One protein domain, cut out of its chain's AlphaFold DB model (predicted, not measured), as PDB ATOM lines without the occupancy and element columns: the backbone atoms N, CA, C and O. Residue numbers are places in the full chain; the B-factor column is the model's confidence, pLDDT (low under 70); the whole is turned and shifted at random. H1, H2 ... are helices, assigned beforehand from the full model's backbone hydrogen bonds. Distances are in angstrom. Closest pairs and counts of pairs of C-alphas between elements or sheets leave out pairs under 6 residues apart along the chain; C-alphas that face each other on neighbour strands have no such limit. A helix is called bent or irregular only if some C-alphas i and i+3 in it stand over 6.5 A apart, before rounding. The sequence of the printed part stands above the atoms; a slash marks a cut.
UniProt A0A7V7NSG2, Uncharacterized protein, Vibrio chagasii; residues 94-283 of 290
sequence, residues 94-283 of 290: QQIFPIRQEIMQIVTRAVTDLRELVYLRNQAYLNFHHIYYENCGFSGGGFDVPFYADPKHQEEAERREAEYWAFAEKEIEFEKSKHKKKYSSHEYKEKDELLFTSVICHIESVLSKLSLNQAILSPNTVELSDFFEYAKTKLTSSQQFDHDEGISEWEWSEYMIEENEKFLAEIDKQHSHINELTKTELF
ATOM      1  N   GLN A  94      26.522  25.438 -25.003       66.88
ATOM      2  CA  GLN A  94      26.968  24.895 -23.710       66.88
ATOM      3  C   GLN A  94      25.915  24.007 -23.028       66.88
ATOM      4  O   GLN A  94      26.282  23.070 -22.323       66.88
ATOM      5  N   GLN A  95      24.622  24.274 -23.236       72.94
ATOM      6  CA  GLN A  95      23.536  23.450 -22.691       72.94
ATOM      7  C   GLN A  95      23.243  22.214 -23.553       72.94
ATOM      8  O   GLN A  95      22.865  21.174 -23.020       72.94
ATOM      9  N   ILE A  96      23.437  22.316 -24.870       81.31
ATOM     10  CA  ILE A  96      23.173  21.241 -25.838       81.31
ATOM     11  C   ILE A  96      24.349  20.260 -25.946       81.31
ATOM     12  O   ILE A  96      24.143  19.073 -26.197       81.31
ATOM     13  N   PHE A  97      25.580  20.722 -25.725       83.25
ATOM     14  CA  PHE A  97      26.790  19.910 -25.861       83.25
ATOM     15  C   PHE A  97      26.753  18.593 -25.061       83.25
ATOM     16  O   PHE A  97      27.024  17.551 -25.661       83.25
ATOM     17  N   PRO A  98      26.359  18.566 -23.768       85.88
ATOM     18  CA  PRO A  98      26.255  17.312 -23.020       85.88
ATOM     19  C   PRO A  98      25.252  16.330 -23.636       85.88
ATOM     20  O   PRO A  98      25.479  15.124 -23.610       85.88
ATOM     21  N   ILE A  99      24.170  16.842 -24.231       88.44
ATOM     22  CA  ILE A  99      23.135  16.028 -24.875       88.44
ATOM     23  C   ILE A  99      23.687  15.401 -26.160       88.44
ATOM     24  O   ILE A  99      23.559  14.194 -26.351       88.44
ATOM     25  N   ARG A 100      24.366  16.183 -27.012       88.88
ATOM     26  CA  ARG A 100      25.045  15.652 -28.211       88.88
ATOM     27  C   ARG A 100      26.089  14.603 -27.841       88.88
ATOM     28  O   ARG A 100      26.155  13.554 -28.472       88.88
ATOM     29  N   GLN A 101      26.867  14.857 -26.790       91.94
ATOM     30  CA  GLN A 101      27.867  13.915 -26.299       91.94
ATOM     31  C   GLN A 101      27.238  12.593 -25.846       91.94
ATOM     32  O   GLN A 101      27.722  11.534 -26.242       91.94
ATOM     33  N   GLU A 102      26.157  12.642 -25.064       93.38
ATOM     34  CA  GLU A 102      25.415  11.449 -24.643       93.38
ATOM     35  C   GLU A 102      24.887  10.669 -25.856       93.38
ATOM     36  O   GLU A 102      25.071   9.456 -25.941       93.38
ATOM     37  N   ILE A 103      24.283  11.362 -26.827       93.81
ATOM     38  CA  ILE A 103      23.744  10.740 -28.044       93.81
ATOM     39  C   ILE A 103      24.854  10.035 -28.826       93.81
ATOM     40  O   ILE A 103      24.715   8.851 -29.129       93.81
ATOM     41  N   MET A 104      25.977  10.707 -29.094       94.62
ATOM     42  CA  MET A 104      27.079  10.105 -29.850       94.62
ATOM     43  C   MET A 104      27.722   8.926 -29.110       94.62
ATOM     44  O   MET A 104      28.122   7.950 -29.748       94.62
ATOM     45  N   GLN A 105      27.773   8.954 -27.774       93.81
ATOM     46  CA  GLN A 105      28.218   7.807 -26.974       93.81
ATOM     47  C   GLN A 105      27.273   6.608 -27.110       93.81
ATOM     48  O   GLN A 105      27.739   5.483 -27.295       93.81
ATOM     49  N   ILE A 106      25.958   6.837 -27.051       94.50
ATOM     50  CA  ILE A 106      24.949   5.781 -27.216       94.50
ATOM     51  C   ILE A 106      25.014   5.198 -28.634       94.50
ATOM     52  O   ILE A 106      25.041   3.978 -28.782       94.50
ATOM     53  N   VAL A 107      25.112   6.050 -29.660       96.38
ATOM     54  CA  VAL A 107      25.269   5.648 -31.069       96.38
ATOM     55  C   VAL A 107      26.517   4.787 -31.255       96.38
ATOM     56  O   VAL A 107      26.429   3.686 -31.796       96.38
ATOM     57  N   THR A 108      27.667   5.248 -30.750       95.00
ATOM     58  CA  THR A 108      28.949   4.527 -30.845       95.00
ATOM     59  C   THR A 108      28.876   3.162 -30.163       95.00
ATOM     60  O   THR A 108      29.346   2.159 -30.703       95.00
ATOM     61  N   ARG A 109      28.250   3.097 -28.984       95.00
ATOM     62  CA  ARG A 109      28.048   1.833 -28.275       95.00
ATOM     63  C   ARG A 109      27.162   0.877 -29.070       95.00
ATOM     64  O   ARG A 109      27.534  -0.275 -29.247       95.00
ATOM     65  N   ALA A 110      26.036   1.356 -29.595       96.62
ATOM     66  CA  ALA A 110      25.108   0.523 -30.354       96.62
ATOM     67  C   ALA A 110      25.756  -0.082 -31.608       96.62
ATOM     68  O   ALA A 110      25.576  -1.270 -31.866       96.62
ATOM     69  N   VAL A 111      26.544   0.697 -32.363       96.75
ATOM     70  CA  VAL A 111      27.248   0.169 -33.547       96.75
ATOM     71  C   VAL A 111      28.357  -0.821 -33.166       96.75
ATOM     72  O   VAL A 111      28.565  -1.805 -33.874       96.75
ATOM     73  N   THR A 112      29.031  -0.614 -32.030       95.25
ATOM     74  CA  THR A 112      30.071  -1.529 -31.534       95.25
ATOM     75  C   THR A 112      29.469  -2.874 -31.129       95.25
ATOM     76  O   THR A 112      29.946  -3.918 -31.569       95.25
ATOM     77  N   ASP A 113      28.385  -2.850 -30.352       94.81
ATOM     78  CA  ASP A 113      27.712  -4.067 -29.896       94.81
ATOM     79  C   ASP A 113      27.072  -4.818 -31.083       94.81
ATOM     80  O   ASP A 113      27.132  -6.046 -31.158       94.81
ATOM     81  N   LEU A 114      26.513  -4.085 -32.059       96.50
ATOM     82  CA  LEU A 114      26.009  -4.655 -33.312       96.50
ATOM     83  C   LEU A 114      27.118  -5.390 -34.073       96.50
ATOM     84  O   LEU A 114      26.928  -6.529 -34.500       96.50
ATOM     85  N   ARG A 115      28.283  -4.752 -34.222       95.94
ATOM     86  CA  ARG A 115      29.449  -5.349 -34.877       95.94
ATOM     87  C   ARG A 115      29.880  -6.637 -34.183       95.94
ATOM     88  O   ARG A 115      30.138  -7.630 -34.859       95.94
ATOM     89  N   GLU A 116      29.959  -6.625 -32.854       95.19
ATOM     90  CA  GLU A 116      30.346  -7.795 -32.063       95.19
ATOM     91  C   GLU A 116      29.376  -8.963 -32.270       95.19
ATOM     92  O   GLU A 116      29.812 -10.076 -32.570       95.19
ATOM     93  N   LEU A 117      28.068  -8.707 -32.189       94.81
ATOM     94  CA  LEU A 117      27.037  -9.724 -32.394       94.81
ATOM     95  C   LEU A 117      27.139 -10.374 -33.778       94.81
ATOM     96  O   LEU A 117      27.172 -11.602 -33.885       94.81
ATOM     97  N   VAL A 118      27.199  -9.562 -34.839       94.31
ATOM     98  CA  VAL A 118      27.269 -10.076 -36.216       94.31
ATOM     99  C   VAL A 118      28.579 -10.834 -36.435       94.31
ATOM    100  O   VAL A 118      28.571 -11.907 -37.033       94.31
ATOM    101  N   TYR A 119      29.695 -10.343 -35.887       94.62
ATOM    102  CA  TYR A 119      30.993 -11.008 -35.992       94.62
ATOM    103  C   TYR A 119      30.990 -12.387 -35.323       94.62
ATOM    104  O   TYR A 119      31.413 -13.369 -35.933       94.62
ATOM    105  N   LEU A 120      30.490 -12.486 -34.087       92.00
ATOM    106  CA  LEU A 120      30.438 -13.749 -33.346       92.00
ATOM    107  C   LEU A 120      29.544 -14.781 -34.037       92.00
ATOM    108  O   LEU A 120      29.916 -15.954 -34.130       92.00
ATOM    109  N   ARG A 121      28.393 -14.346 -34.559       90.25
ATOM    110  CA  ARG A 121      27.484 -15.210 -35.318       90.25
ATOM    111  C   ARG A 121      28.099 -15.657 -36.640       90.25
ATOM    112  O   ARG A 121      28.061 -16.848 -36.936       90.25
ATOM    113  N   ASN A 122      28.740 -14.756 -37.385       91.94
ATOM    114  CA  ASN A 122      29.420 -15.122 -38.628       91.94
ATOM    115  C   ASN A 122      30.563 -16.115 -38.385       91.94
ATOM    116  O   ASN A 122      30.701 -17.099 -39.099       91.94
ATOM    117  N   GLN A 123      31.341 -15.922 -37.316       91.56
ATOM    118  CA  GLN A 123      32.370 -16.876 -36.899       91.56
ATOM    119  C   GLN A 123      31.788 -18.257 -36.572       91.56
ATOM    120  O   GLN A 123      32.421 -19.273 -36.853       91.56
ATOM    121  N   ALA A 124      30.596 -18.333 -35.977       88.19
ATOM    122  CA  ALA A 124      29.920 -19.612 -35.771       88.19
ATOM    123  C   ALA A 124      29.554 -20.278 -37.109       88.19
ATOM    124  O   ALA A 124      29.841 -21.462 -37.279       88.19
ATOM    125  N   TYR A 125      29.007 -19.518 -38.065       88.25
ATOM    126  CA  TYR A 125      28.676 -20.019 -39.405       88.25
ATOM    127  C   TYR A 125      29.905 -20.462 -40.203       88.25
ATOM    128  O   TYR A 125      29.890 -21.560 -40.748       88.25
ATOM    129  N   LEU A 126      30.989 -19.683 -40.204       90.00
ATOM    130  CA  LEU A 126      32.264 -20.048 -40.834       90.00
ATOM    131  C   LEU A 126      32.804 -21.376 -40.290       90.00
ATOM    132  O   LEU A 126      33.167 -22.268 -41.051       90.00
ATOM    133  N   ASN A 127      32.810 -21.541 -38.963       87.88
ATOM    134  CA  ASN A 127      33.262 -22.787 -38.342       87.88
ATOM    135  C   ASN A 127      32.348 -23.968 -38.691       87.88
ATOM    136  O   ASN A 127      32.841 -25.070 -38.922       87.88
ATOM    137  N   PHE A 128      31.031 -23.754 -38.729       87.56
ATOM    138  CA  PHE A 128      30.083 -24.770 -39.173       87.56
ATOM    139  C   PHE A 128      30.358 -25.173 -40.627       87.56
ATOM    140  O   PHE A 128      30.580 -26.349 -40.902       87.56
ATOM    141  N   HIS A 129      30.432 -24.208 -41.538       88.69
ATOM    142  CA  HIS A 129      30.670 -24.459 -42.954       88.69
ATOM    143  C   HIS A 129      31.971 -25.240 -43.188       88.69
ATOM    144  O   HIS A 129      31.974 -26.288 -43.837       88.69
ATOM    145  N   HIS A 130      33.055 -24.798 -42.550       86.31
ATOM    146  CA  HIS A 130      34.361 -25.431 -42.671       86.31
ATOM    147  C   HIS A 130      34.371 -26.891 -42.177       86.31
ATOM    148  O   HIS A 130      34.945 -27.774 -42.812       86.31
ATOM    149  N   ILE A 131      33.728 -27.169 -41.035       84.94
ATOM    150  CA  ILE A 131      33.709 -28.508 -40.419       84.94
ATOM    151  C   ILE A 131      32.802 -29.481 -41.182       84.94
ATOM    152  O   ILE A 131      33.081 -30.682 -41.228       84.94
ATOM    153  N   TYR A 132      31.683 -28.993 -41.720       83.69
ATOM    154  CA  TYR A 132      30.656 -29.851 -42.307       83.69
ATOM    155  C   TYR A 132      30.774 -29.996 -43.824       83.69
ATOM    156  O   TYR A 132      30.340 -31.031 -44.333       83.69
ATOM    157  N   TYR A 133      31.390 -29.035 -44.520       82.94
ATOM    158  CA  TYR A 133      31.421 -29.030 -45.983       82.94
ATOM    159  C   TYR A 133      32.800 -28.820 -46.611       82.94
ATOM    160  O   TYR A 133      33.093 -29.478 -47.606       82.94
ATOM    161  N   GLU A 134      33.677 -27.986 -46.043       73.75
ATOM    162  CA  GLU A 134      35.015 -27.766 -46.634       73.75
ATOM    163  C   GLU A 134      36.046 -28.850 -46.275       73.75
ATOM    164  O   GLU A 134      37.204 -28.751 -46.677       73.75
ATOM    165  N   ASN A 135      35.643 -29.905 -45.553       61.34
ATOM    166  CA  ASN A 135      36.475 -31.066 -45.212       61.34
ATOM    167  C   ASN A 135      37.923 -30.681 -44.845       61.34
ATOM    168  O   ASN A 135      38.878 -31.194 -45.425       61.34
ATOM    169  N   CYS A 136      38.075 -29.759 -43.888       54.50
ATOM    170  CA  CYS A 136      39.307 -29.453 -43.149       54.50
ATOM    171  C   CYS A 136      40.633 -29.638 -43.920       54.50
ATOM    172  O   CYS A 136      41.516 -30.340 -43.434       54.50
ATOM    173  N   GLY A 137      40.804 -29.056 -45.113       51.50
ATOM    174  CA  GLY A 137      42.097 -29.086 -45.813       51.50
ATOM    175  C   GLY A 137      42.669 -30.488 -46.079       51.50
ATOM    176  O   GLY A 137      43.870 -30.616 -46.333       51.50
ATOM    177  N   PHE A 138      41.842 -31.538 -46.039       57.72
ATOM    178  CA  PHE A 138      42.245 -32.891 -46.407       57.72
ATOM    179  C   PHE A 138      42.215 -33.025 -47.931       57.72
ATOM    180  O   PHE A 138      41.414 -33.754 -48.511       57.72
ATOM    181  N   SER A 139      43.101 -32.295 -48.612       52.50
ATOM    182  CA  SER A 139      43.473 -32.661 -49.971       52.50
ATOM    183  C   SER A 139      44.357 -33.896 -49.843       52.50
ATOM    184  O   SER A 139      45.555 -33.774 -49.569       52.50
ATOM    185  N   GLY A 140      43.773 -35.083 -49.992       52.06
ATOM    186  CA  GLY A 140      44.558 -36.274 -50.274       52.06
ATOM    187  C   GLY A 140      45.408 -35.962 -51.500       52.06
ATOM    188  O   GLY A 140      44.895 -35.888 -52.614       52.06
ATOM    189  N   GLY A 141      46.692 -35.668 -51.297       53.50
ATOM    190  CA  GLY A 141      47.639 -35.667 -52.394       53.50
ATOM    191  C   GLY A 141      47.594 -37.079 -52.940       53.50
ATOM    192  O   GLY A 141      47.958 -37.999 -52.208       53.50
ATOM    193  N   GLY A 142      47.063 -37.248 -54.153       56.88
ATOM    194  CA  GLY A 142      46.984 -38.554 -54.788       56.88
ATOM    195  C   GLY A 142      48.350 -39.208 -54.670       56.88
ATOM    196  O   GLY A 142      49.363 -38.620 -55.068       56.88
ATOM    197  N   PHE A 143      48.407 -40.387 -54.054       62.50
ATOM    198  CA  PHE A 143      49.606 -41.208 -54.103       62.50
ATOM    199  C   PHE A 143      49.675 -41.792 -55.520       62.50
ATOM    200  O   PHE A 143      49.470 -42.984 -55.721       62.50
ATOM    201  N   ASP A 144      49.895 -40.927 -56.516       61.12
ATOM    202  CA  ASP A 144      49.906 -41.287 -57.927       61.12
ATOM    203  C   ASP A 144      51.088 -42.221 -58.175       61.12
ATOM    204  O   ASP A 144      52.256 -41.820 -58.200       61.12
ATOM    205  N   VAL A 145      50.778 -43.503 -58.346       62.16
ATOM    206  CA  VAL A 145      51.759 -44.516 -58.707       62.16
ATOM    207  C   VAL A 145      51.855 -44.567 -60.238       62.16
ATOM    208  O   VAL A 145      50.833 -44.719 -60.911       62.16
ATOM    209  N   PRO A 146      53.056 -44.453 -60.840       70.38
ATOM    210  CA  PRO A 146      53.217 -44.572 -62.286       70.38
ATOM    211  C   PRO A 146      52.664 -45.905 -62.811       70.38
ATOM    212  O   PRO A 146      52.890 -46.944 -62.198       70.38
ATOM    213  N   PHE A 147      52.048 -45.901 -63.999       61.00
ATOM    214  CA  PHE A 147      51.382 -47.065 -64.623       61.00
ATOM    215  C   PHE A 147      52.258 -48.335 -64.770       61.00
ATOM    216  O   PHE A 147      51.743 -49.421 -65.008       61.00
ATOM    217  N   TYR A 148      53.584 -48.212 -64.637       67.50
ATOM    218  CA  TYR A 148      54.559 -49.307 -64.750       67.50
ATOM    219  C   TYR A 148      55.230 -49.691 -63.421       67.50
ATOM    220  O   TYR A 148      56.237 -50.400 -63.432       67.50
ATOM    221  N   ALA A 149      54.747 -49.185 -62.285       68.31
ATOM    222  CA  ALA A 149      55.308 -49.549 -60.991       68.31
ATOM    223  C   ALA A 149      55.020 -51.019 -60.651       68.31
ATOM    224  O   ALA A 149      54.037 -51.606 -61.100       68.31
ATOM    225  N   ASP A 150      55.890 -51.612 -59.834       76.69
ATOM    226  CA  ASP A 150      55.650 -52.936 -59.261       76.69
ATOM    227  C   ASP A 150      54.300 -52.922 -58.507       76.69
ATOM    228  O   ASP A 150      54.088 -52.008 -57.704       76.69
ATOM    229  N   PRO A 151      53.408 -53.912 -58.719       78.62
ATOM    230  CA  PRO A 151      52.109 -54.005 -58.047       78.62
ATOM    231  C   PRO A 151      52.152 -53.807 -56.524       78.62
ATOM    232  O   PRO A 151      51.212 -53.271 -55.945       78.62
ATOM    233  N   LYS A 152      53.264 -54.159 -55.862       79.38
ATOM    234  CA  LYS A 152      53.451 -53.923 -54.419       79.38
ATOM    235  C   LYS A 152      53.480 -52.444 -54.031       79.38
ATOM    236  O   LYS A 152      53.144 -52.100 -52.905       79.38
ATOM    237  N   HIS A 153      53.919 -51.568 -54.933       76.44
ATOM    238  CA  HIS A 153      53.943 -50.123 -54.694       76.44
ATOM    239  C   HIS A 153      52.547 -49.518 -54.840       76.44
ATOM    240  O   HIS A 153      52.235 -48.560 -54.141       76.44
ATOM    241  N   GLN A 154      51.714 -50.101 -55.705       76.75
ATOM    242  CA  GLN A 154      50.309 -49.732 -55.823       76.75
ATOM    243  C   GLN A 154      49.526 -50.134 -54.564       76.75
ATOM    244  O   GLN A 154      48.851 -49.292 -53.983       76.75
ATOM    245  N   GLU A 155      49.708 -51.363 -54.073       79.81
ATOM    246  CA  GLU A 155      49.074 -51.834 -52.828       79.81
ATOM    247  C   GLU A 155      49.472 -50.975 -51.607       79.81
ATOM    248  O   GLU A 155      48.638 -50.635 -50.770       79.81
ATOM    249  N   GLU A 156      50.739 -50.561 -51.517       81.06
ATOM    250  CA  GLU A 156      51.218 -49.677 -50.446       81.06
ATOM    251  C   GLU A 156      50.664 -48.246 -50.552       81.06
ATOM    252  O   GLU A 156      50.401 -47.617 -49.525       81.06
ATOM    253  N   ALA A 157      50.490 -47.718 -51.768       80.06
ATOM    254  CA  ALA A 157      49.880 -46.408 -51.992       80.06
ATOM    255  C   ALA A 157      48.398 -46.406 -51.597       80.06
ATOM    256  O   ALA A 157      47.981 -45.545 -50.824       80.06
ATOM    257  N   GLU A 158      47.644 -47.419 -52.030       80.94
ATOM    258  CA  GLU A 158      46.238 -47.617 -51.657       80.94
ATOM    259  C   GLU A 158      46.081 -47.781 -50.134       80.94
ATOM    260  O   GLU A 158      45.189 -47.186 -49.528       80.94
ATOM    261  N   ARG A 159      46.994 -48.516 -49.477       83.44
ATOM    262  CA  ARG A 159      47.010 -48.650 -48.012       83.44
ATOM    263  C   ARG A 159      47.222 -47.310 -47.306       83.44
ATOM    264  O   ARG A 159      46.507 -47.012 -46.353       83.44
ATOM    265  N   ARG A 160      48.187 -46.501 -47.753       81.06
ATOM    266  CA  ARG A 160      48.473 -45.180 -47.159       81.06
ATOM    267  C   ARG A 160      47.352 -44.182 -47.392       81.06
ATOM    268  O   ARG A 160      47.057 -43.394 -46.499       81.06
ATOM    269  N   GLU A 161      46.732 -44.225 -48.563       81.94
ATOM    270  CA  GLU A 161      45.550 -43.428 -48.860       81.94
ATOM    271  C   GLU A 161      44.388 -43.809 -47.932       81.94
ATOM    272  O   GLU A 161      43.793 -42.937 -47.303       81.94
ATOM    273  N   ALA A 162      44.119 -45.106 -47.754       82.12
ATOM    274  CA  ALA A 162      43.091 -45.576 -46.829       82.12
ATOM    275  C   ALA A 162      43.385 -45.188 -45.365       82.12
ATOM    276  O   ALA A 162      42.484 -44.752 -44.649       82.12
ATOM    277  N   GLU A 163      44.641 -45.305 -44.912       83.69
ATOM    278  CA  GLU A 163      45.070 -44.866 -43.575       83.69
ATOM    279  C   GLU A 163      44.891 -43.348 -43.387       83.69
ATOM    280  O   GLU A 163      44.433 -42.903 -42.330       83.69
ATOM    281  N   TYR A 164      45.206 -42.554 -44.416       83.19
ATOM    282  CA  TYR A 164      45.011 -41.106 -44.421       83.19
ATOM    283  C   TYR A 164      43.530 -40.729 -44.310       83.19
ATOM    284  O   TYR A 164      43.170 -39.938 -43.438       83.19
ATOM    285  N   TRP A 165      42.662 -41.325 -45.132       81.44
ATOM    286  CA  TRP A 165      41.225 -41.040 -45.093       81.44
ATOM    287  C   TRP A 165      40.581 -41.491 -43.781       81.44
ATOM    288  O   TRP A 165      39.795 -40.743 -43.204       81.44
ATOM    289  N   ALA A 166      40.980 -42.642 -43.232       85.44
ATOM    290  CA  ALA A 166      40.506 -43.091 -41.922       85.44
ATOM    291  C   ALA A 166      40.914 -42.130 -40.785       85.44
ATOM    292  O   ALA A 166      40.155 -41.917 -39.835       85.44
ATOM    293  N   PHE A 167      42.110 -41.538 -40.864       84.06
ATOM    294  CA  PHE A 167      42.529 -40.488 -39.934       84.06
ATOM    295  C   PHE A 167      41.708 -39.204 -40.122       84.06
ATOM    296  O   PHE A 167      41.230 -38.644 -39.135       84.06
ATOM    297  N   ALA A 168      41.508 -38.774 -41.369       83.06
ATOM    298  CA  ALA A 168      40.733 -37.583 -41.707       83.06
ATOM    299  C   ALA A 168      39.287 -37.667 -41.198       83.06
ATOM    300  O   ALA A 168      38.816 -36.754 -40.522       83.06
ATOM    301  N   GLU A 169      38.604 -38.789 -41.435       85.06
ATOM    302  CA  GLU A 169      37.242 -39.033 -40.944       85.06
ATOM    303  C   GLU A 169      37.153 -38.916 -39.418       85.06
ATOM    304  O   GLU A 169      36.231 -38.293 -38.883       85.06
ATOM    305  N   LYS A 170      38.137 -39.472 -38.702       88.19
ATOM    306  CA  LYS A 170      38.187 -39.408 -37.241       88.19
ATOM    307  C   LYS A 170      38.375 -37.978 -36.728       88.19
ATOM    308  O   LYS A 170      37.751 -37.610 -35.733       88.19
ATOM    309  N   GLU A 171      39.224 -37.191 -37.383       85.50
ATOM    310  CA  GLU A 171      39.464 -35.792 -37.012       85.50
ATOM    311  C   GLU A 171      38.241 -34.912 -37.309       85.50
ATOM    312  O   GLU A 171      37.836 -34.107 -36.470       85.50
ATOM    313  N   ILE A 172      37.584 -35.124 -38.455       85.88
ATOM    314  CA  ILE A 172      36.334 -34.435 -38.813       85.88
ATOM    315  C   ILE A 172      35.248 -34.725 -37.771       85.88
ATOM    316  O   ILE A 172      34.581 -33.803 -37.300       85.88
ATOM    317  N   GLU A 173      35.078 -35.983 -37.361       88.50
ATOM    318  CA  GLU A 173      34.082 -36.343 -36.346       88.50
ATOM    319  C   GLU A 173      34.404 -35.723 -34.974       88.50
ATOM    320  O   GLU A 173      33.510 -35.269 -34.250       88.50
ATOM    321  N   PHE A 174      35.690 -35.630 -34.623       89.19
ATOM    322  CA  PHE A 174      36.130 -34.945 -33.411       89.19
ATOM    323  C   PHE A 174      35.784 -33.446 -33.437       89.19
ATOM    324  O   PHE A 174      35.196 -32.935 -32.475       89.19
ATOM    325  N   GLU A 175      36.077 -32.746 -34.536       88.81
ATOM    326  CA  GLU A 175      35.740 -31.327 -34.687       88.81
ATOM    327  C   GLU A 175      34.220 -31.096 -34.732       88.81
ATOM    328  O   GLU A 175      33.727 -30.189 -34.055       88.81
ATOM    329  N   LYS A 176      33.438 -31.971 -35.384       89.94
ATOM    330  CA  LYS A 176      31.960 -31.955 -35.319       89.94
ATOM    331  C   LYS A 176      31.457 -32.074 -33.883       89.94
ATOM    332  O   LYS A 176      30.614 -31.285 -33.443       89.94
ATOM    333  N   SER A 177      31.999 -33.015 -33.108       90.00
ATOM    334  CA  SER A 177      31.643 -33.180 -31.695       90.00
ATOM    335  C   SER A 177      32.001 -31.942 -30.863       90.00
ATOM    336  O   SER A 177      31.220 -31.515 -30.006       90.00
ATOM    337  N   LYS A 178      33.171 -31.343 -31.098       90.12
ATOM    338  CA  LYS A 178      33.638 -30.133 -30.406       90.12
ATOM    339  C   LYS A 178      32.778 -28.915 -30.744       90.12
ATOM    340  O   LYS A 178      32.354 -28.205 -29.827       90.12
ATOM    341  N   HIS A 179      32.450 -28.724 -32.020       89.62
ATOM    342  CA  HIS A 179      31.522 -27.700 -32.490       89.62
ATOM    343  C   HIS A 179      30.155 -27.858 -31.820       89.62
ATOM    344  O   HIS A 179      29.673 -26.939 -31.153       89.62
ATOM    345  N   LYS A 180      29.568 -29.059 -31.892       89.31
ATOM    346  CA  LYS A 180      28.280 -29.361 -31.258       89.31
ATOM    347  C   LYS A 180      28.307 -29.067 -29.760       89.31
ATOM    348  O   LYS A 180      27.406 -28.403 -29.258       89.31
ATOM    349  N   LYS A 181      29.360 -29.484 -29.047       90.69
ATOM    350  CA  LYS A 181      29.509 -29.223 -27.607       90.69
ATOM    351  C   LYS A 181      29.535 -27.727 -27.280       90.69
ATOM    352  O   LYS A 181      28.933 -27.330 -26.288       90.69
ATOM    353  N   LYS A 182      30.211 -26.909 -28.090       89.19
ATOM    354  CA  LYS A 182      30.301 -25.456 -27.885       89.19
ATOM    355  C   LYS A 182      28.975 -24.762 -28.206       89.19
ATOM    356  O   LYS A 182      28.388 -24.134 -27.329       89.19
ATOM    357  N   TYR A 183      28.485 -24.919 -29.431       86.56
ATOM    358  CA  TYR A 183      27.381 -24.121 -29.977       86.56
ATOM    359  C   TYR A 183      25.986 -24.657 -29.621       86.56
ATOM    360  O   TYR A 183      25.011 -23.914 -29.650       86.56
ATOM    361  N   SER A 184      25.871 -25.928 -29.214       86.50
ATOM    362  CA  SER A 184      24.614 -26.465 -28.660       86.50
ATOM    363  C   SER A 184      24.501 -26.292 -27.143       86.50
ATOM    364  O   SER A 184      23.468 -26.654 -26.578       86.50
ATOM    365  N   SER A 185      25.542 -25.780 -26.471       90.00
ATOM    366  CA  SER A 185      25.511 -25.578 -25.020       90.00
ATOM    367  C   SER A 185      24.471 -24.528 -24.626       90.00
ATOM    368  O   SER A 185      24.257 -23.545 -25.338       90.00
ATOM    369  N   HIS A 186      23.828 -24.731 -23.475       91.94
ATOM    370  CA  HIS A 186      22.889 -23.750 -22.928       91.94
ATOM    371  C   HIS A 186      23.581 -22.408 -22.656       91.94
ATOM    372  O   HIS A 186      23.045 -21.373 -23.019       91.94
ATOM    373  N   GLU A 187      24.810 -22.449 -22.129       90.62
ATOM    374  CA  GLU A 187      25.624 -21.261 -21.857       90.62
ATOM    375  C   GLU A 187      25.873 -20.421 -23.118       90.62
ATOM    376  O   GLU A 187      25.776 -19.198 -23.072       90.62
ATOM    377  N   TYR A 188      26.180 -21.058 -24.255       89.94
ATOM    378  CA  TYR A 188      26.356 -20.334 -25.514       89.94
ATOM    379  C   TYR A 188      25.052 -19.678 -25.975       89.94
ATOM    380  O   TYR A 188      25.058 -18.502 -26.323       89.94
ATOM    381  N   LYS A 189      23.940 -20.424 -25.948       89.44
ATOM    382  CA  LYS A 189      22.628 -19.914 -26.373       89.44
ATOM    383  C   LYS A 189      22.165 -18.741 -25.512       89.44
ATOM    384  O   LYS A 189      21.727 -17.739 -26.058       89.44
ATOM    385  N   GLU A 190      22.320 -18.845 -24.196       93.19
ATOM    386  CA  GLU A 190      21.984 -17.772 -23.259       93.19
ATOM    387  C   GLU A 190      22.855 -16.530 -23.502       93.19
ATOM    388  O   GLU A 190      22.340 -15.417 -23.562       93.19
ATOM    389  N   LYS A 191      24.167 -16.703 -23.714       91.75
ATOM    390  CA  LYS A 191      25.071 -15.586 -24.040       91.75
ATOM    391  C   LYS A 191      24.707 -14.897 -25.357       91.75
ATOM    392  O   LYS A 191      24.707 -13.669 -25.396       91.75
ATOM    393  N   ASP A 192      24.406 -15.659 -26.410       90.44
ATOM    394  CA  ASP A 192      23.980 -15.100 -27.701       90.44
ATOM    395  C   ASP A 192      22.640 -14.361 -27.578       90.44
ATOM    396  O   ASP A 192      22.513 -13.243 -28.071       90.44
ATOM    397  N   GLU A 193      21.667 -14.927 -26.861       92.38
ATOM    398  CA  GLU A 193      20.351 -14.313 -26.649       92.38
ATOM    399  C   GLU A 193      20.432 -13.026 -25.813       92.38
ATOM    400  O   GLU A 193      19.787 -12.025 -26.143       92.38
ATOM    401  N   LEU A 194      21.262 -13.012 -24.764       93.31
ATOM    402  CA  LEU A 194      21.524 -11.815 -23.959       93.31
ATOM    403  C   LEU A 194      22.184 -10.714 -24.792       93.31
ATOM    404  O   LEU A 194      21.759  -9.558 -24.717       93.31
ATOM    405  N   LEU A 195      23.189 -11.060 -25.602       93.12
ATOM    406  CA  LEU A 195      23.852 -10.102 -26.485       93.12
ATOM    407  C   LEU A 195      22.878  -9.565 -27.538       93.12
ATOM    408  O   LEU A 195      22.779  -8.355 -27.714       93.12
ATOM    409  N   PHE A 196      22.106 -10.444 -28.180       94.62
ATOM    410  CA  PHE A 196      21.073 -10.066 -29.142       94.62
ATOM    411  C   PHE A 196      20.062  -9.091 -28.534       94.62
ATOM    412  O   PHE A 196      19.829  -8.014 -29.081       94.62
ATOM    413  N   THR A 197      19.511  -9.430 -27.368       94.62
ATOM    414  CA  THR A 197      18.547  -8.582 -26.660       94.62
ATOM    415  C   THR A 197      19.164  -7.232 -26.298       94.62
ATOM    416  O   THR A 197      18.541  -6.192 -26.504       94.62
ATOM    417  N   SER A 198      20.408  -7.224 -25.811       94.56
ATOM    418  CA  SER A 198      21.133  -5.990 -25.499       94.56
ATOM    419  C   SER A 198      21.319  -5.106 -26.734       94.56
ATOM    420  O   SER A 198      21.081  -3.902 -26.660       94.56
ATOM    421  N   VAL A 199      21.713  -5.688 -27.871       96.31
ATOM    422  CA  VAL A 199      21.906  -4.961 -29.133       96.31
ATOM    423  C   VAL A 199      20.597  -4.349 -29.615       96.31
ATOM    424  O   VAL A 199      20.570  -3.162 -29.929       96.31
ATOM    425  N   ILE A 200      19.498  -5.110 -29.620       96.19
ATOM    426  CA  ILE A 200      18.183  -4.587 -30.016       96.19
ATOM    427  C   ILE A 200      17.769  -3.418 -29.114       96.19
ATOM    428  O   ILE A 200      17.395  -2.363 -29.626       96.19
ATOM    429  N   CYS A 201      17.918  -3.550 -27.793       95.44
ATOM    430  CA  CYS A 201      17.640  -2.466 -26.848       95.44
ATOM    431  C   CYS A 201      18.496  -1.215 -27.118       95.44
ATOM    432  O   CYS A 201      17.994  -0.091 -27.044       95.44
ATOM    433  N   HIS A 202      19.784  -1.376 -27.437       96.44
ATOM    434  CA  HIS A 202      20.657  -0.250 -27.775       96.44
ATOM    435  C   HIS A 202      20.252   0.422 -29.090       96.44
ATOM    436  O   HIS A 202      20.208   1.650 -29.140       96.44
ATOM    437  N   ILE A 203      19.894  -0.353 -30.116       97.19
ATOM    438  CA  ILE A 203      19.391   0.177 -31.389       97.19
ATOM    439  C   ILE A 203      18.102   0.979 -31.166       97.19
ATOM    440  O   ILE A 203      17.989   2.112 -31.627       97.19
ATOM    441  N   GLU A 204      17.146   0.444 -30.409       95.81
ATOM    442  CA  GLU A 204      15.901   1.153 -30.085       95.81
ATOM    443  C   GLU A 204      16.149   2.437 -29.284       95.81
ATOM    444  O   GLU A 204      15.517   3.465 -29.540       95.81
ATOM    445  N   SER A 205      17.103   2.400 -28.349       95.31
ATOM    446  CA  SER A 205      17.539   3.580 -27.602       95.31
ATOM    447  C   SER A 205      18.113   4.655 -28.528       95.31
ATOM    448  O   SER A 205      17.735   5.821 -28.409       95.31
ATOM    449  N   VAL A 206      18.962   4.273 -29.492       96.31
ATOM    450  CA  VAL A 206      19.495   5.194 -30.507       96.31
ATOM    451  C   VAL A 206      18.371   5.820 -31.322       96.31
ATOM    452  O   VAL A 206      18.301   7.043 -31.393       96.31
ATOM    453  N   LEU A 207      17.466   5.015 -31.885       96.38
ATOM    454  CA  LEU A 207      16.359   5.511 -32.711       96.38
ATOM    455  C   LEU A 207      15.484   6.513 -31.947       96.38
ATOM    456  O   LEU A 207      15.172   7.594 -32.449       96.38
ATOM    457  N   SER A 208      15.158   6.196 -30.692       94.50
ATOM    458  CA  SER A 208      14.407   7.087 -29.803       94.50
ATOM    459  C   SER A 208      15.158   8.395 -29.526       94.50
ATOM    460  O   SER A 208      14.588   9.484 -29.627       94.50
ATOM    461  N   LYS A 209      16.459   8.314 -29.221       92.50
ATOM    462  CA  LYS A 209      17.296   9.482 -28.910       92.50
ATOM    463  C   LYS A 209      17.523  10.376 -30.124       92.50
ATOM    464  O   LYS A 209      17.438  11.592 -29.967       92.50
ATOM    465  N   LEU A 210      17.767   9.808 -31.305       92.56
ATOM    466  CA  LEU A 210      17.897  10.565 -32.549       92.56
ATOM    467  C   LEU A 210      16.583  11.270 -32.883       92.56
ATOM    468  O   LEU A 210      16.599  12.479 -33.085       92.56
ATOM    469  N   SER A 211      15.449  10.560 -32.839       90.44
ATOM    470  CA  SER A 211      14.120  11.130 -33.104       90.44
ATOM    471  C   SER A 211      13.760  12.276 -32.149       90.44
ATOM    472  O   SER A 211      13.298  13.328 -32.586       90.44
ATOM    473  N   LEU A 212      14.031  12.117 -30.851       89.88
ATOM    474  CA  LEU A 212      13.746  13.150 -29.851       89.88
ATOM    475  C   LEU A 212      14.598  14.416 -30.040       89.88
ATOM    476  O   LEU A 212      14.156  15.511 -29.699       89.88
ATOM    477  N   ASN A 213      15.819  14.269 -30.553       87.88
ATOM    478  CA  ASN A 213      16.823  15.332 -30.582       87.88
ATOM    479  C   ASN A 213      17.162  15.813 -32.001       87.88
ATOM    480  O   ASN A 213      18.161  16.506 -32.178       87.88
ATOM    481  N   GLN A 214      16.330  15.514 -33.005       87.38
ATOM    482  CA  GLN A 214      16.580  15.891 -34.406       87.38
ATOM    483  C   GLN A 214      16.895  17.384 -34.577       87.38
ATOM    484  O   GLN A 214      17.796  17.744 -35.321       87.38
ATOM    485  N   ALA A 215      16.207  18.253 -33.831       79.12
ATOM    486  CA  ALA A 215      16.379  19.705 -33.921       79.12
ATOM    487  C   ALA A 215      17.760  20.214 -33.469       79.12
ATOM    488  O   ALA A 215      18.125  21.346 -33.776       79.12
ATOM    489  N   ILE A 216      18.514  19.419 -32.701       81.12
ATOM    490  CA  ILE A 216      19.829  19.809 -32.179       81.12
ATOM    491  C   ILE A 216      20.982  19.039 -32.823       81.12
ATOM    492  O   ILE A 216      22.127  19.339 -32.499       81.12
ATOM    493  N   LEU A 217      20.703  18.076 -33.699       83.69
ATOM    494  CA  LEU A 217      21.697  17.249 -34.384       83.69
ATOM    495  C   LEU A 217      21.866  17.716 -35.833       83.69
ATOM    496  O   LEU A 217      20.972  18.347 -36.401       83.69
ATOM    497  N   SER A 218      23.009  17.410 -36.441       86.88
ATOM    498  CA  SER A 218      23.188  17.603 -37.880       86.88
ATOM    499  C   SER A 218      22.339  16.605 -38.683       86.88
ATOM    500  O   SER A 218      22.092  15.492 -38.207       86.88
ATOM    501  N   PRO A 219      21.925  16.958 -39.917       88.31
ATOM    502  CA  PRO A 219      21.145  16.064 -40.777       88.31
ATOM    503  C   PRO A 219      21.800  14.690 -40.965       88.31
ATOM    504  O   PRO A 219      21.141  13.672 -40.797       88.31
ATOM    505  N   ASN A 220      23.118  14.657 -41.183       89.56
ATOM    506  CA  ASN A 220      23.870  13.412 -41.373       89.56
ATOM    507  C   ASN A 220      23.843  12.505 -40.128       89.56
ATOM    508  O   ASN A 220      23.842  11.284 -40.243       89.56
ATOM    509  N   THR A 221      23.809  13.082 -38.921       90.94
ATOM    510  CA  THR A 221      23.654  12.306 -37.680       90.94
ATOM    511  C   THR A 221      22.236  11.759 -37.539       90.94
ATOM    512  O   THR A 221      22.055  10.658 -37.024       90.94
ATOM    513  N   VAL A 222      21.228  12.504 -38.001       90.69
ATOM    514  CA  VAL A 222      19.838  12.032 -38.022       90.69
ATOM    515  C   VAL A 222      19.673  10.880 -39.015       90.69
ATOM    516  O   VAL A 222      19.041   9.897 -38.654       90.69
ATOM    517  N   GLU A 223      20.311  10.937 -40.189       93.62
ATOM    518  CA  GLU A 223      20.288   9.875 -41.216       93.62
ATOM    519  C   GLU A 223      20.822   8.517 -40.725       93.62
ATOM    520  O   GLU A 223      20.490   7.474 -41.290       93.62
ATOM    521  N   LEU A 224      21.580   8.480 -39.621       94.19
ATOM    522  CA  LEU A 224      21.959   7.217 -38.980       94.19
ATOM    523  C   LEU A 224      20.739   6.392 -38.537       94.19
ATOM    524  O   LEU A 224      20.867   5.175 -38.388       94.19
ATOM    525  N   SER A 225      19.564   7.009 -38.343       94.19
ATOM    526  CA  SER A 225      18.327   6.279 -38.048       94.19
ATOM    527  C   SER A 225      18.027   5.216 -39.095       94.19
ATOM    528  O   SER A 225      17.668   4.102 -38.727       94.19
ATOM    529  N   ASP A 226      18.257   5.516 -40.373       95.25
ATOM    530  CA  ASP A 226      17.936   4.614 -41.480       95.25
ATOM    531  C   ASP A 226      18.814   3.360 -41.427       95.25
ATOM    532  O   ASP A 226      18.339   2.235 -41.597       95.25
ATOM    533  N   PHE A 227      20.098   3.539 -41.102       96.44
ATOM    534  CA  PHE A 227      21.018   2.427 -40.883       96.44
ATOM    535  C   PHE A 227      20.601   1.569 -39.682       96.44
ATOM    536  O   PHE A 227      20.592   0.340 -39.772       96.44
ATOM    537  N   PHE A 228      20.240   2.192 -38.559       96.56
ATOM    538  CA  PHE A 228      19.838   1.468 -37.353       96.56
ATOM    539  C   PHE A 228      18.490   0.749 -37.514       96.56
ATOM    540  O   PHE A 228      18.330  -0.363 -37.003       96.56
ATOM    541  N   GLU A 229      17.545   1.317 -38.266       96.00
ATOM    542  CA  GLU A 229      16.308   0.635 -38.659       96.00
ATOM    543  C   GLU A 229      16.600  -0.569 -39.555       96.00
ATOM    544  O   GLU A 229      16.158  -1.680 -39.249       96.00
ATOM    545  N   TYR A 230      17.415  -0.388 -40.599       94.50
ATOM    546  CA  TYR A 230      17.854  -1.480 -41.466       94.50
ATOM    547  C   TYR A 230      18.525  -2.607 -40.667       94.50
ATOM    548  O   TYR A 230      18.178  -3.779 -40.832       94.50
ATOM    549  N   ALA A 231      19.441  -2.264 -39.756       94.25
ATOM    550  CA  ALA A 231      20.137  -3.226 -38.911       94.25
ATOM    551  C   ALA A 231      19.164  -4.006 -38.015       94.25
ATOM    552  O   ALA A 231      19.255  -5.233 -37.927       94.25
ATOM    553  N   LYS A 232      18.193  -3.325 -37.394       94.50
ATOM    554  CA  LYS A 232      17.146  -3.968 -36.589       94.50
ATOM    555  C   LYS A 232      16.326  -4.950 -37.418       94.50
ATOM    556  O   LYS A 232      16.088  -6.073 -36.972       94.50
ATOM    557  N   THR A 233      15.899  -4.550 -38.614       91.94
ATOM    558  CA  THR A 233      15.131  -5.413 -39.516       91.94
ATOM    559  C   THR A 233      15.951  -6.623 -39.950       91.94
ATOM    560  O   THR A 233      15.454  -7.742 -39.860       91.94
ATOM    561  N   LYS A 234      17.220  -6.436 -40.335       90.25
ATOM    562  CA  LYS A 234      18.106  -7.536 -40.744       90.25
ATOM    563  C   LYS A 234      18.381  -8.524 -39.603       90.25
ATOM    564  O   LYS A 234      18.399  -9.728 -39.827       90.25
ATOM    565  N   LEU A 235      18.540  -8.042 -38.369       88.69
ATOM    566  CA  LEU A 235      18.742  -8.901 -37.195       88.69
ATOM    567  C   LEU A 235      17.494  -9.702 -36.797       88.69
ATOM    568  O   LEU A 235      17.621 -10.779 -36.217       88.69
ATOM    569  N   THR A 236      16.302  -9.157 -37.045       85.88
ATOM    570  CA  THR A 236      15.023  -9.761 -36.642       85.88
ATOM    571  C   THR A 236      14.373 -10.584 -37.750       85.88
ATOM    572  O   THR A 236      13.514 -11.417 -37.461       85.88
ATOM    573  N   SER A 237      14.784 -10.399 -39.008       80.62
ATOM    574  CA  SER A 237      14.363 -11.263 -40.105       80.62
ATOM    575  C   SER A 237      14.865 -12.686 -39.861       80.62
ATOM    576  O   SER A 237      16.068 -12.923 -39.771       80.62
ATOM    577  N   SER A 238      13.932 -13.631 -39.736       59.38
ATOM    578  CA  SER A 238      14.232 -15.054 -39.582       59.38
ATOM    579  C   SER A 238      14.919 -15.578 -40.842       59.38
ATOM    580  O   SER A 238      14.253 -15.906 -41.818       59.38
ATOM    581  N   GLN A 239      16.245 -15.673 -40.816       63.59
ATOM    582  CA  GLN A 239      17.024 -16.396 -41.818       63.59
ATOM    583  C   GLN A 239      17.154 -17.853 -41.362       63.59
ATOM    584  O   GLN A 239      18.172 -18.262 -40.808       63.59
ATOM    585  N   GLN A 240      16.066 -18.613 -41.494       65.62
ATOM    586  CA  GLN A 240      16.083 -20.056 -41.264       65.62
ATOM    587  C   GLN A 240      16.310 -20.762 -42.594       65.62
ATOM    588  O   GLN A 240      15.773 -20.337 -43.614       65.62
ATOM    589  N   PHE A 241      17.116 -21.821 -42.573       60.50
ATOM    590  CA  PHE A 241      17.231 -22.709 -43.717       60.50
ATOM    591  C   PHE A 241      15.884 -23.391 -43.950       60.50
ATOM    592  O   PHE A 241      15.376 -24.074 -43.057       60.50
ATOM    593  N   ASP A 242      15.317 -23.184 -45.134       64.38
ATOM    594  CA  ASP A 242      14.130 -23.891 -45.582       64.38
ATOM    595  C   ASP A 242      14.547 -25.009 -46.544       64.38
ATOM    596  O   ASP A 242      15.092 -24.767 -47.623       64.38
ATOM    597  N   HIS A 243      14.282 -26.251 -46.141       61.47
ATOM    598  CA  HIS A 243      14.550 -27.425 -46.966       61.47
ATOM    599  C   HIS A 243      13.697 -27.451 -48.249       61.47
ATOM    600  O   HIS A 243      14.056 -28.155 -49.196       61.47
ATOM    601  N   ASP A 244      12.602 -26.685 -48.298       63.88
ATOM    602  CA  ASP A 244      11.674 -26.639 -49.427       63.88
ATOM    603  C   ASP A 244      12.099 -25.636 -50.524       63.88
ATOM    604  O   ASP A 244      11.566 -25.682 -51.636       63.88
ATOM    605  N   GLU A 245      13.096 -24.773 -50.272       64.44
ATOM    606  CA  GLU A 245      13.573 -23.757 -51.233       64.44
ATOM    607  C   GLU A 245      14.514 -24.311 -52.321       64.44
ATOM    608  O   GLU A 245      14.898 -23.593 -53.246       64.44
ATOM    609  N   GLY A 246      14.861 -25.600 -52.264       66.06
ATOM    610  CA  GLY A 246      15.673 -26.263 -53.292       66.06
ATOM    611  C   GLY A 246      17.148 -25.841 -53.321       66.06
ATOM    612  O   GLY A 246      17.861 -26.233 -54.243       66.06
ATOM    613  N   ILE A 247      17.601 -25.078 -52.323       77.25
ATOM    614  CA  ILE A 247      19.006 -24.727 -52.086       77.25
ATOM    615  C   ILE A 247      19.618 -25.805 -51.184       77.25
ATOM    616  O   ILE A 247      19.000 -26.236 -50.208       77.25
ATOM    617  N   SER A 248      20.825 -26.274 -51.502       82.31
ATOM    618  CA  SER A 248      21.528 -27.210 -50.621       82.31
ATOM    619  C   SER A 248      21.960 -26.527 -49.317       82.31
ATOM    620  O   SER A 248      22.230 -25.331 -49.279       82.31
ATOM    621  N   GLU A 249      22.076 -27.285 -48.225       80.75
ATOM    622  CA  GLU A 249      22.524 -26.737 -46.930       80.75
ATOM    623  C   GLU A 249      23.935 -26.118 -47.032       80.75
ATOM    624  O   GLU A 249      24.239 -25.128 -46.367       80.75
ATOM    625  N   TRP A 250      24.766 -26.657 -47.936       83.75
ATOM    626  CA  TRP A 250      26.066 -26.097 -48.296       83.75
ATOM    627  C   TRP A 250      25.935 -24.706 -48.932       83.75
ATOM    628  O   TRP A 250      26.446 -23.746 -48.357       83.75
ATOM    629  N   GLU A 251      25.188 -24.572 -50.035       83.88
ATOM    630  CA  GLU A 251      24.952 -23.283 -50.716       83.88
ATOM    631  C   GLU A 251      24.314 -22.254 -49.775       83.88
ATOM    632  O   GLU A 251      24.684 -21.082 -49.773       83.88
ATOM    633  N   TRP A 252      23.374 -22.691 -48.934       85.38
ATOM    634  CA  TRP A 252      22.754 -21.822 -47.940       85.38
ATOM    635  C   TRP A 252      23.772 -21.324 -46.913       85.38
ATOM    636  O   TRP A 252      23.783 -20.142 -46.571       85.38
ATOM    637  N   SER A 253      24.656 -22.199 -46.429       86.50
ATOM    638  CA  SER A 253      25.677 -21.805 -45.459       86.50
ATOM    639  C   SER A 253      26.716 -20.836 -46.043       86.50
ATOM    640  O   SER A 253      27.085 -19.891 -45.347       86.50
ATOM    641  N   GLU A 254      27.122 -20.995 -47.311       88.06
ATOM    642  CA  GLU A 254      27.965 -20.009 -48.011       88.06
ATOM    643  C   GLU A 254      27.257 -18.662 -48.138       88.06
ATOM    644  O   GLU A 254      27.815 -17.624 -47.779       88.06
ATOM    645  N   TYR A 255      26.000 -18.684 -48.585       88.12
ATOM    646  CA  TYR A 255      25.185 -17.484 -48.731       88.12
ATOM    647  C   TYR A 255      25.062 -16.714 -47.409       88.12
ATOM    648  O   TYR A 255      25.219 -15.493 -47.373       88.12
ATOM    649  N   MET A 256      24.829 -17.419 -46.300       88.06
ATOM    650  CA  MET A 256      24.729 -16.808 -44.973       88.06
ATOM    651  C   MET A 256      26.045 -16.177 -44.512       88.06
ATOM    652  O   MET A 256      26.027 -15.110 -43.893       88.06
ATOM    653  N   ILE A 257      27.183 -16.812 -44.805       90.50
ATOM    654  CA  ILE A 257      28.508 -16.246 -44.526       90.50
ATOM    655  C   ILE A 257      28.702 -14.966 -45.340       90.50
ATOM    656  O   ILE A 257      28.999 -13.918 -44.768       90.50
ATOM    657  N   GLU A 258      28.451 -15.019 -46.648       91.56
ATOM    658  CA  GLU A 258      28.618 -13.876 -47.549       91.56
ATOM    659  C   GLU A 258      27.728 -12.688 -47.135       91.56
ATOM    660  O   GLU A 258      28.177 -11.542 -47.075       91.56
ATOM    661  N   GLU A 259      26.465 -12.944 -46.785       90.81
ATOM    662  CA  GLU A 259      25.529 -11.905 -46.346       90.81
ATOM    663  C   GLU A 259      25.914 -11.263 -45.010       90.81
ATOM    664  O   GLU A 259      25.689 -10.058 -44.809       90.81
ATOM    665  N   ASN A 260      26.500 -12.041 -44.099       91.88
ATOM    666  CA  ASN A 260      27.034 -11.531 -42.841       91.88
ATOM    667  C   ASN A 260      28.326 -10.736 -43.059       91.88
ATOM    668  O   ASN A 260      28.497  -9.691 -42.437       91.88
ATOM    669  N   GLU A 261      29.210 -11.173 -43.955       94.50
ATOM    670  CA  GLU A 261      30.434 -10.444 -44.313       94.50
ATOM    671  C   GLU A 261      30.125  -9.100 -44.976       94.50
ATOM    672  O   GLU A 261      30.678  -8.073 -44.574       94.50
ATOM    673  N   LYS A 262      29.174  -9.069 -45.918       94.44
ATOM    674  CA  LYS A 262      28.665  -7.818 -46.501       94.44
ATOM    675  C   LYS A 262      28.107  -6.889 -45.429       94.44
ATOM    676  O   LYS A 262      28.360  -5.685 -45.460       94.44
ATOM    677  N   PHE A 263      27.356  -7.434 -44.471       95.00
ATOM    678  CA  PHE A 263      26.793  -6.624 -43.395       95.00
ATOM    679  C   PHE A 263      27.870  -6.086 -42.452       95.00
ATOM    680  O   PHE A 263      27.824  -4.913 -42.095       95.00
ATOM    681  N   LEU A 264      28.868  -6.900 -42.097       95.50
ATOM    682  CA  LEU A 264      30.021  -6.469 -41.304       95.50
ATOM    683  C   LEU A 264      30.794  -5.345 -41.990       95.50
ATOM    684  O   LEU A 264      31.137  -4.366 -41.332       95.50
ATOM    685  N   ALA A 265      31.015  -5.445 -43.301       96.06
ATOM    686  CA  ALA A 265      31.677  -4.393 -44.066       96.06
ATOM    687  C   ALA A 265      30.891  -3.069 -44.032       96.06
ATOM    688  O   ALA A 265      31.485  -2.002 -43.858       96.06
ATOM    689  N   GLU A 266      29.559  -3.122 -44.145       96.00
ATOM    690  CA  GLU A 266      28.721  -1.924 -44.004       96.00
ATOM    691  C   GLU A 266      28.752  -1.382 -42.566       96.00
ATOM    692  O   GLU A 266      28.897  -0.177 -42.380       96.00
ATOM    693  N   ILE A 267      28.711  -2.242 -41.543       96.38
ATOM    694  CA  ILE A 267      28.850  -1.825 -40.138       96.38
ATOM    695  C   ILE A 267      30.197  -1.125 -39.906       96.38
ATOM    696  O   ILE A 267      30.227  -0.069 -39.280       96.38
ATOM    697  N   ASP A 268      31.305  -1.657 -40.426       95.56
ATOM    698  CA  ASP A 268      32.642  -1.064 -40.275       95.56
ATOM    699  C   ASP A 268      32.748   0.311 -40.958       95.56
ATOM    700  O   ASP A 268      33.360   1.252 -40.428       95.56
ATOM    701  N   LYS A 269      32.098   0.462 -42.115       96.19
ATOM    702  CA  LYS A 269      31.970   1.745 -42.810       96.19
ATOM    703  C   LYS A 269      31.153   2.745 -41.988       96.19
ATOM    704  O   LYS A 269      31.605   3.873 -41.791       96.19
ATOM    705  N   GLN A 270      30.002   2.335 -41.456       95.62
ATOM    706  CA  GLN A 270      29.161   3.192 -40.613       95.62
ATOM    707  C   GLN A 270      29.842   3.542 -39.291       95.62
ATOM    708  O   GLN A 270      29.774   4.679 -38.843       95.62
ATOM    709  N   HIS A 271      30.587   2.614 -38.696       93.88
ATOM    710  CA  HIS A 271      31.394   2.870 -37.508       93.88
ATOM    711  C   HIS A 271      32.447   3.959 -37.773       93.88
ATOM    712  O   HIS A 271      32.638   4.871 -36.967       93.88
ATOM    713  N   SER A 272      33.111   3.906 -38.930       93.81
ATOM    714  CA  SER A 272      34.048   4.951 -39.358       93.81
ATOM    715  C   SER A 272      33.338   6.296 -39.553       93.81
ATOM    716  O   SER A 272      33.808   7.310 -39.040       93.81
ATOM    717  N   HIS A 273      32.167   6.292 -40.193       94.88
ATOM    718  CA  HIS A 273      31.351   7.489 -40.391       94.88
ATOM    719  C   HIS A 273      30.872   8.110 -39.067       94.88
ATOM    720  O   HIS A 273      31.000   9.315 -38.863       94.88
ATOM    721  N   ILE A 274      30.419   7.298 -38.109       94.31
ATOM    722  CA  ILE A 274      30.019   7.738 -36.764       94.31
ATOM    723  C   ILE A 274      31.176   8.433 -36.043       94.31
ATOM    724  O   ILE A 274      30.961   9.443 -35.372       94.31
ATOM    725  N   ASN A 275      32.412   7.946 -36.193       90.62
ATOM    726  CA  ASN A 275      33.583   8.600 -35.606       90.62
ATOM    727  C   ASN A 275      33.846   9.987 -36.214       90.62
ATOM    728  O   ASN A 275      34.304  10.890 -35.512       90.62
ATOM    729  N   GLU A 276      33.570  10.173 -37.504       92.88
ATOM    730  CA  GLU A 276      33.665  11.474 -38.173       92.88
ATOM    731  C   GLU A 276      32.545  12.411 -37.718       92.88
ATOM    732  O   GLU A 276      32.824  13.533 -37.296       92.88
ATOM    733  N   LEU A 277      31.301  11.928 -37.700       92.00
ATOM    734  CA  LEU A 277      30.148  12.680 -37.203       92.00
ATOM    735  C   LEU A 277      30.330  13.094 -35.746       92.00
ATOM    736  O   LEU A 277      30.072  14.238 -35.398       92.00
ATOM    737  N   THR A 278      30.871  12.212 -34.904       89.88
ATOM    738  CA  THR A 278      31.163  12.520 -33.498       89.88
ATOM    739  C   THR A 278      32.133  13.690 -33.381       89.88
ATOM    740  O   THR A 278      31.959  14.550 -32.522       89.88
ATOM    741  N   LYS A 279      33.144  13.769 -34.253       87.56
ATOM    742  CA  LYS A 279      34.050  14.924 -34.270       87.56
ATOM    743  C   LYS A 279      33.303  16.185 -34.676       87.56
ATOM    744  O   LYS A 279      33.463  17.187 -33.999       87.56
ATOM    745  N   THR A 280      32.482  16.131 -35.719       85.50
ATOM    746  CA  THR A 280      31.715  17.288 -36.203       85.50
ATOM    747  C   THR A 280      30.696  17.790 -35.176       85.50
ATOM    748  O   THR A 280      30.614  18.987 -34.931       85.50
ATOM    749  N   GLU A 281      29.959  16.890 -34.527       84.25
ATOM    750  CA  GLU A 281      28.927  17.227 -33.536       84.25
ATOM    751  C   GLU A 281      29.506  17.796 -32.238       84.25
ATOM    752  O   GLU A 281      28.860  18.603 -31.559       84.25
ATOM    753  N   LEU A 282      30.717  17.357 -31.873       82.88
ATOM    754  CA  LEU A 282      31.379  17.726 -30.622       82.88
ATOM    755  C   LEU A 282      32.468  18.793 -30.796       82.88
ATOM    756  O   LEU A 282      32.948  19.329 -29.795       82.88
ATOM    757  N   PHE A 283      32.868  19.142 -32.021       72.44
ATOM    758  CA  PHE A 283      33.745  20.289 -32.231       72.44
ATOM    759  C   PHE A 283      32.953  21.590 -32.109       72.44
ATOM    760  O   PHE A 283      32.104  21.922 -32.932       72.44
TER     761      PHE A 283
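What this domain is: This is residues 94 to 283 of the 290 residues of an uncharacterized protein of Vibrio chagasii (UniProt A0A7V7NSG2). A long rod: helices H1, H3, H5 and H6 make a loose up-and-down bundle, each running against the one before it, and H2 runs on past one end of it as a long slanting arm, with the link of residues 133 to 150 leading out to the arm's far end. The short H4 lies near the other end of the bundle, between H3 and H6. The printed part has 190 residues with six named helices, H1 to H6 in that order, and no named strand; the class is all helix. The whole is extended, with a radius of gyration of the C-alphas of 24.9 A and spans of 90 by 33 by 31 A.

How they stand to each other: H1, residues 94 to 132, touches H6, residues 249 to 282, at a shallow tilt of 18 degrees, opposite ways; their closest C-alphas, of Met 104 and Thr 278, are 6.0 A apart. With residues 103 to 117 alone H1 touches H3, residues 186 to 212, opposite ways at a shallow tilt of 33 degrees, only just short of steep; the closest C-alphas, of Ala 110 and His 202, are 5.2 A apart. With residues 200 to 210 alone H3 touches H5, residues 224 to 236, opposite ways at a shallow tilt of 29 degrees; the closest C-alphas, of Leu 207 and Ser 225, are 5.7 A apart. H5 is near H1, with 13 pairs of C-alphas within 10 A, and near H6, with 10. H3 and H6 are apart. H4, residues 219 to 222, only just touches H3 and H6, with 3 pairs of C-alphas within 8 A each; the closest are Leu 210 to Val 222, 6.0 A, and Thr 221 to Leu 277, 6.5 A. H2, residues 151 to 183, forms a helical hairpin with H1, touching its residues 124 to 132 with residues 172 to 183 alone; the closest C-alphas, of Ile 131 and Lys 176, are 6.4 A apart, and the tilt of 35.0 degrees, opposite ways, is only just steep. Every O i to N i+4 pair is within hydrogen-bond range in H2, H3, H5 and H6, and 33 of 35 are in H1, while H4 is too short for such a pair.

Where its parts are: H1 begins at C-alpha 94 (26.968, 24.895, -23.710) and is 57.9 A long; it is only just irregular, with C-alphas 95 and 98 6.7 A apart. H2 is 47.9 A long, from C-alpha 151 (52.109, -54.005, -58.047), and H3 38.6 A. H6 is 48.2 A long and ends at C-alpha 282 (31.379, 17.726, -30.622).

The domain as a whole: The C-alphas farthest apart, of Gln 95 and Asp 150, are 90.6 A apart. The printed part has no cut; the links H1 to H2 and H5 to H6 are long. Residues 147 to 152 stand free, as do residues 184 to 191, of which 186 to 191 belong to H3. The mean pLDDT of the printed part is 85.7; it is under 70 at residues 94, 135 to 145, 147 to 149 and 238 to 246.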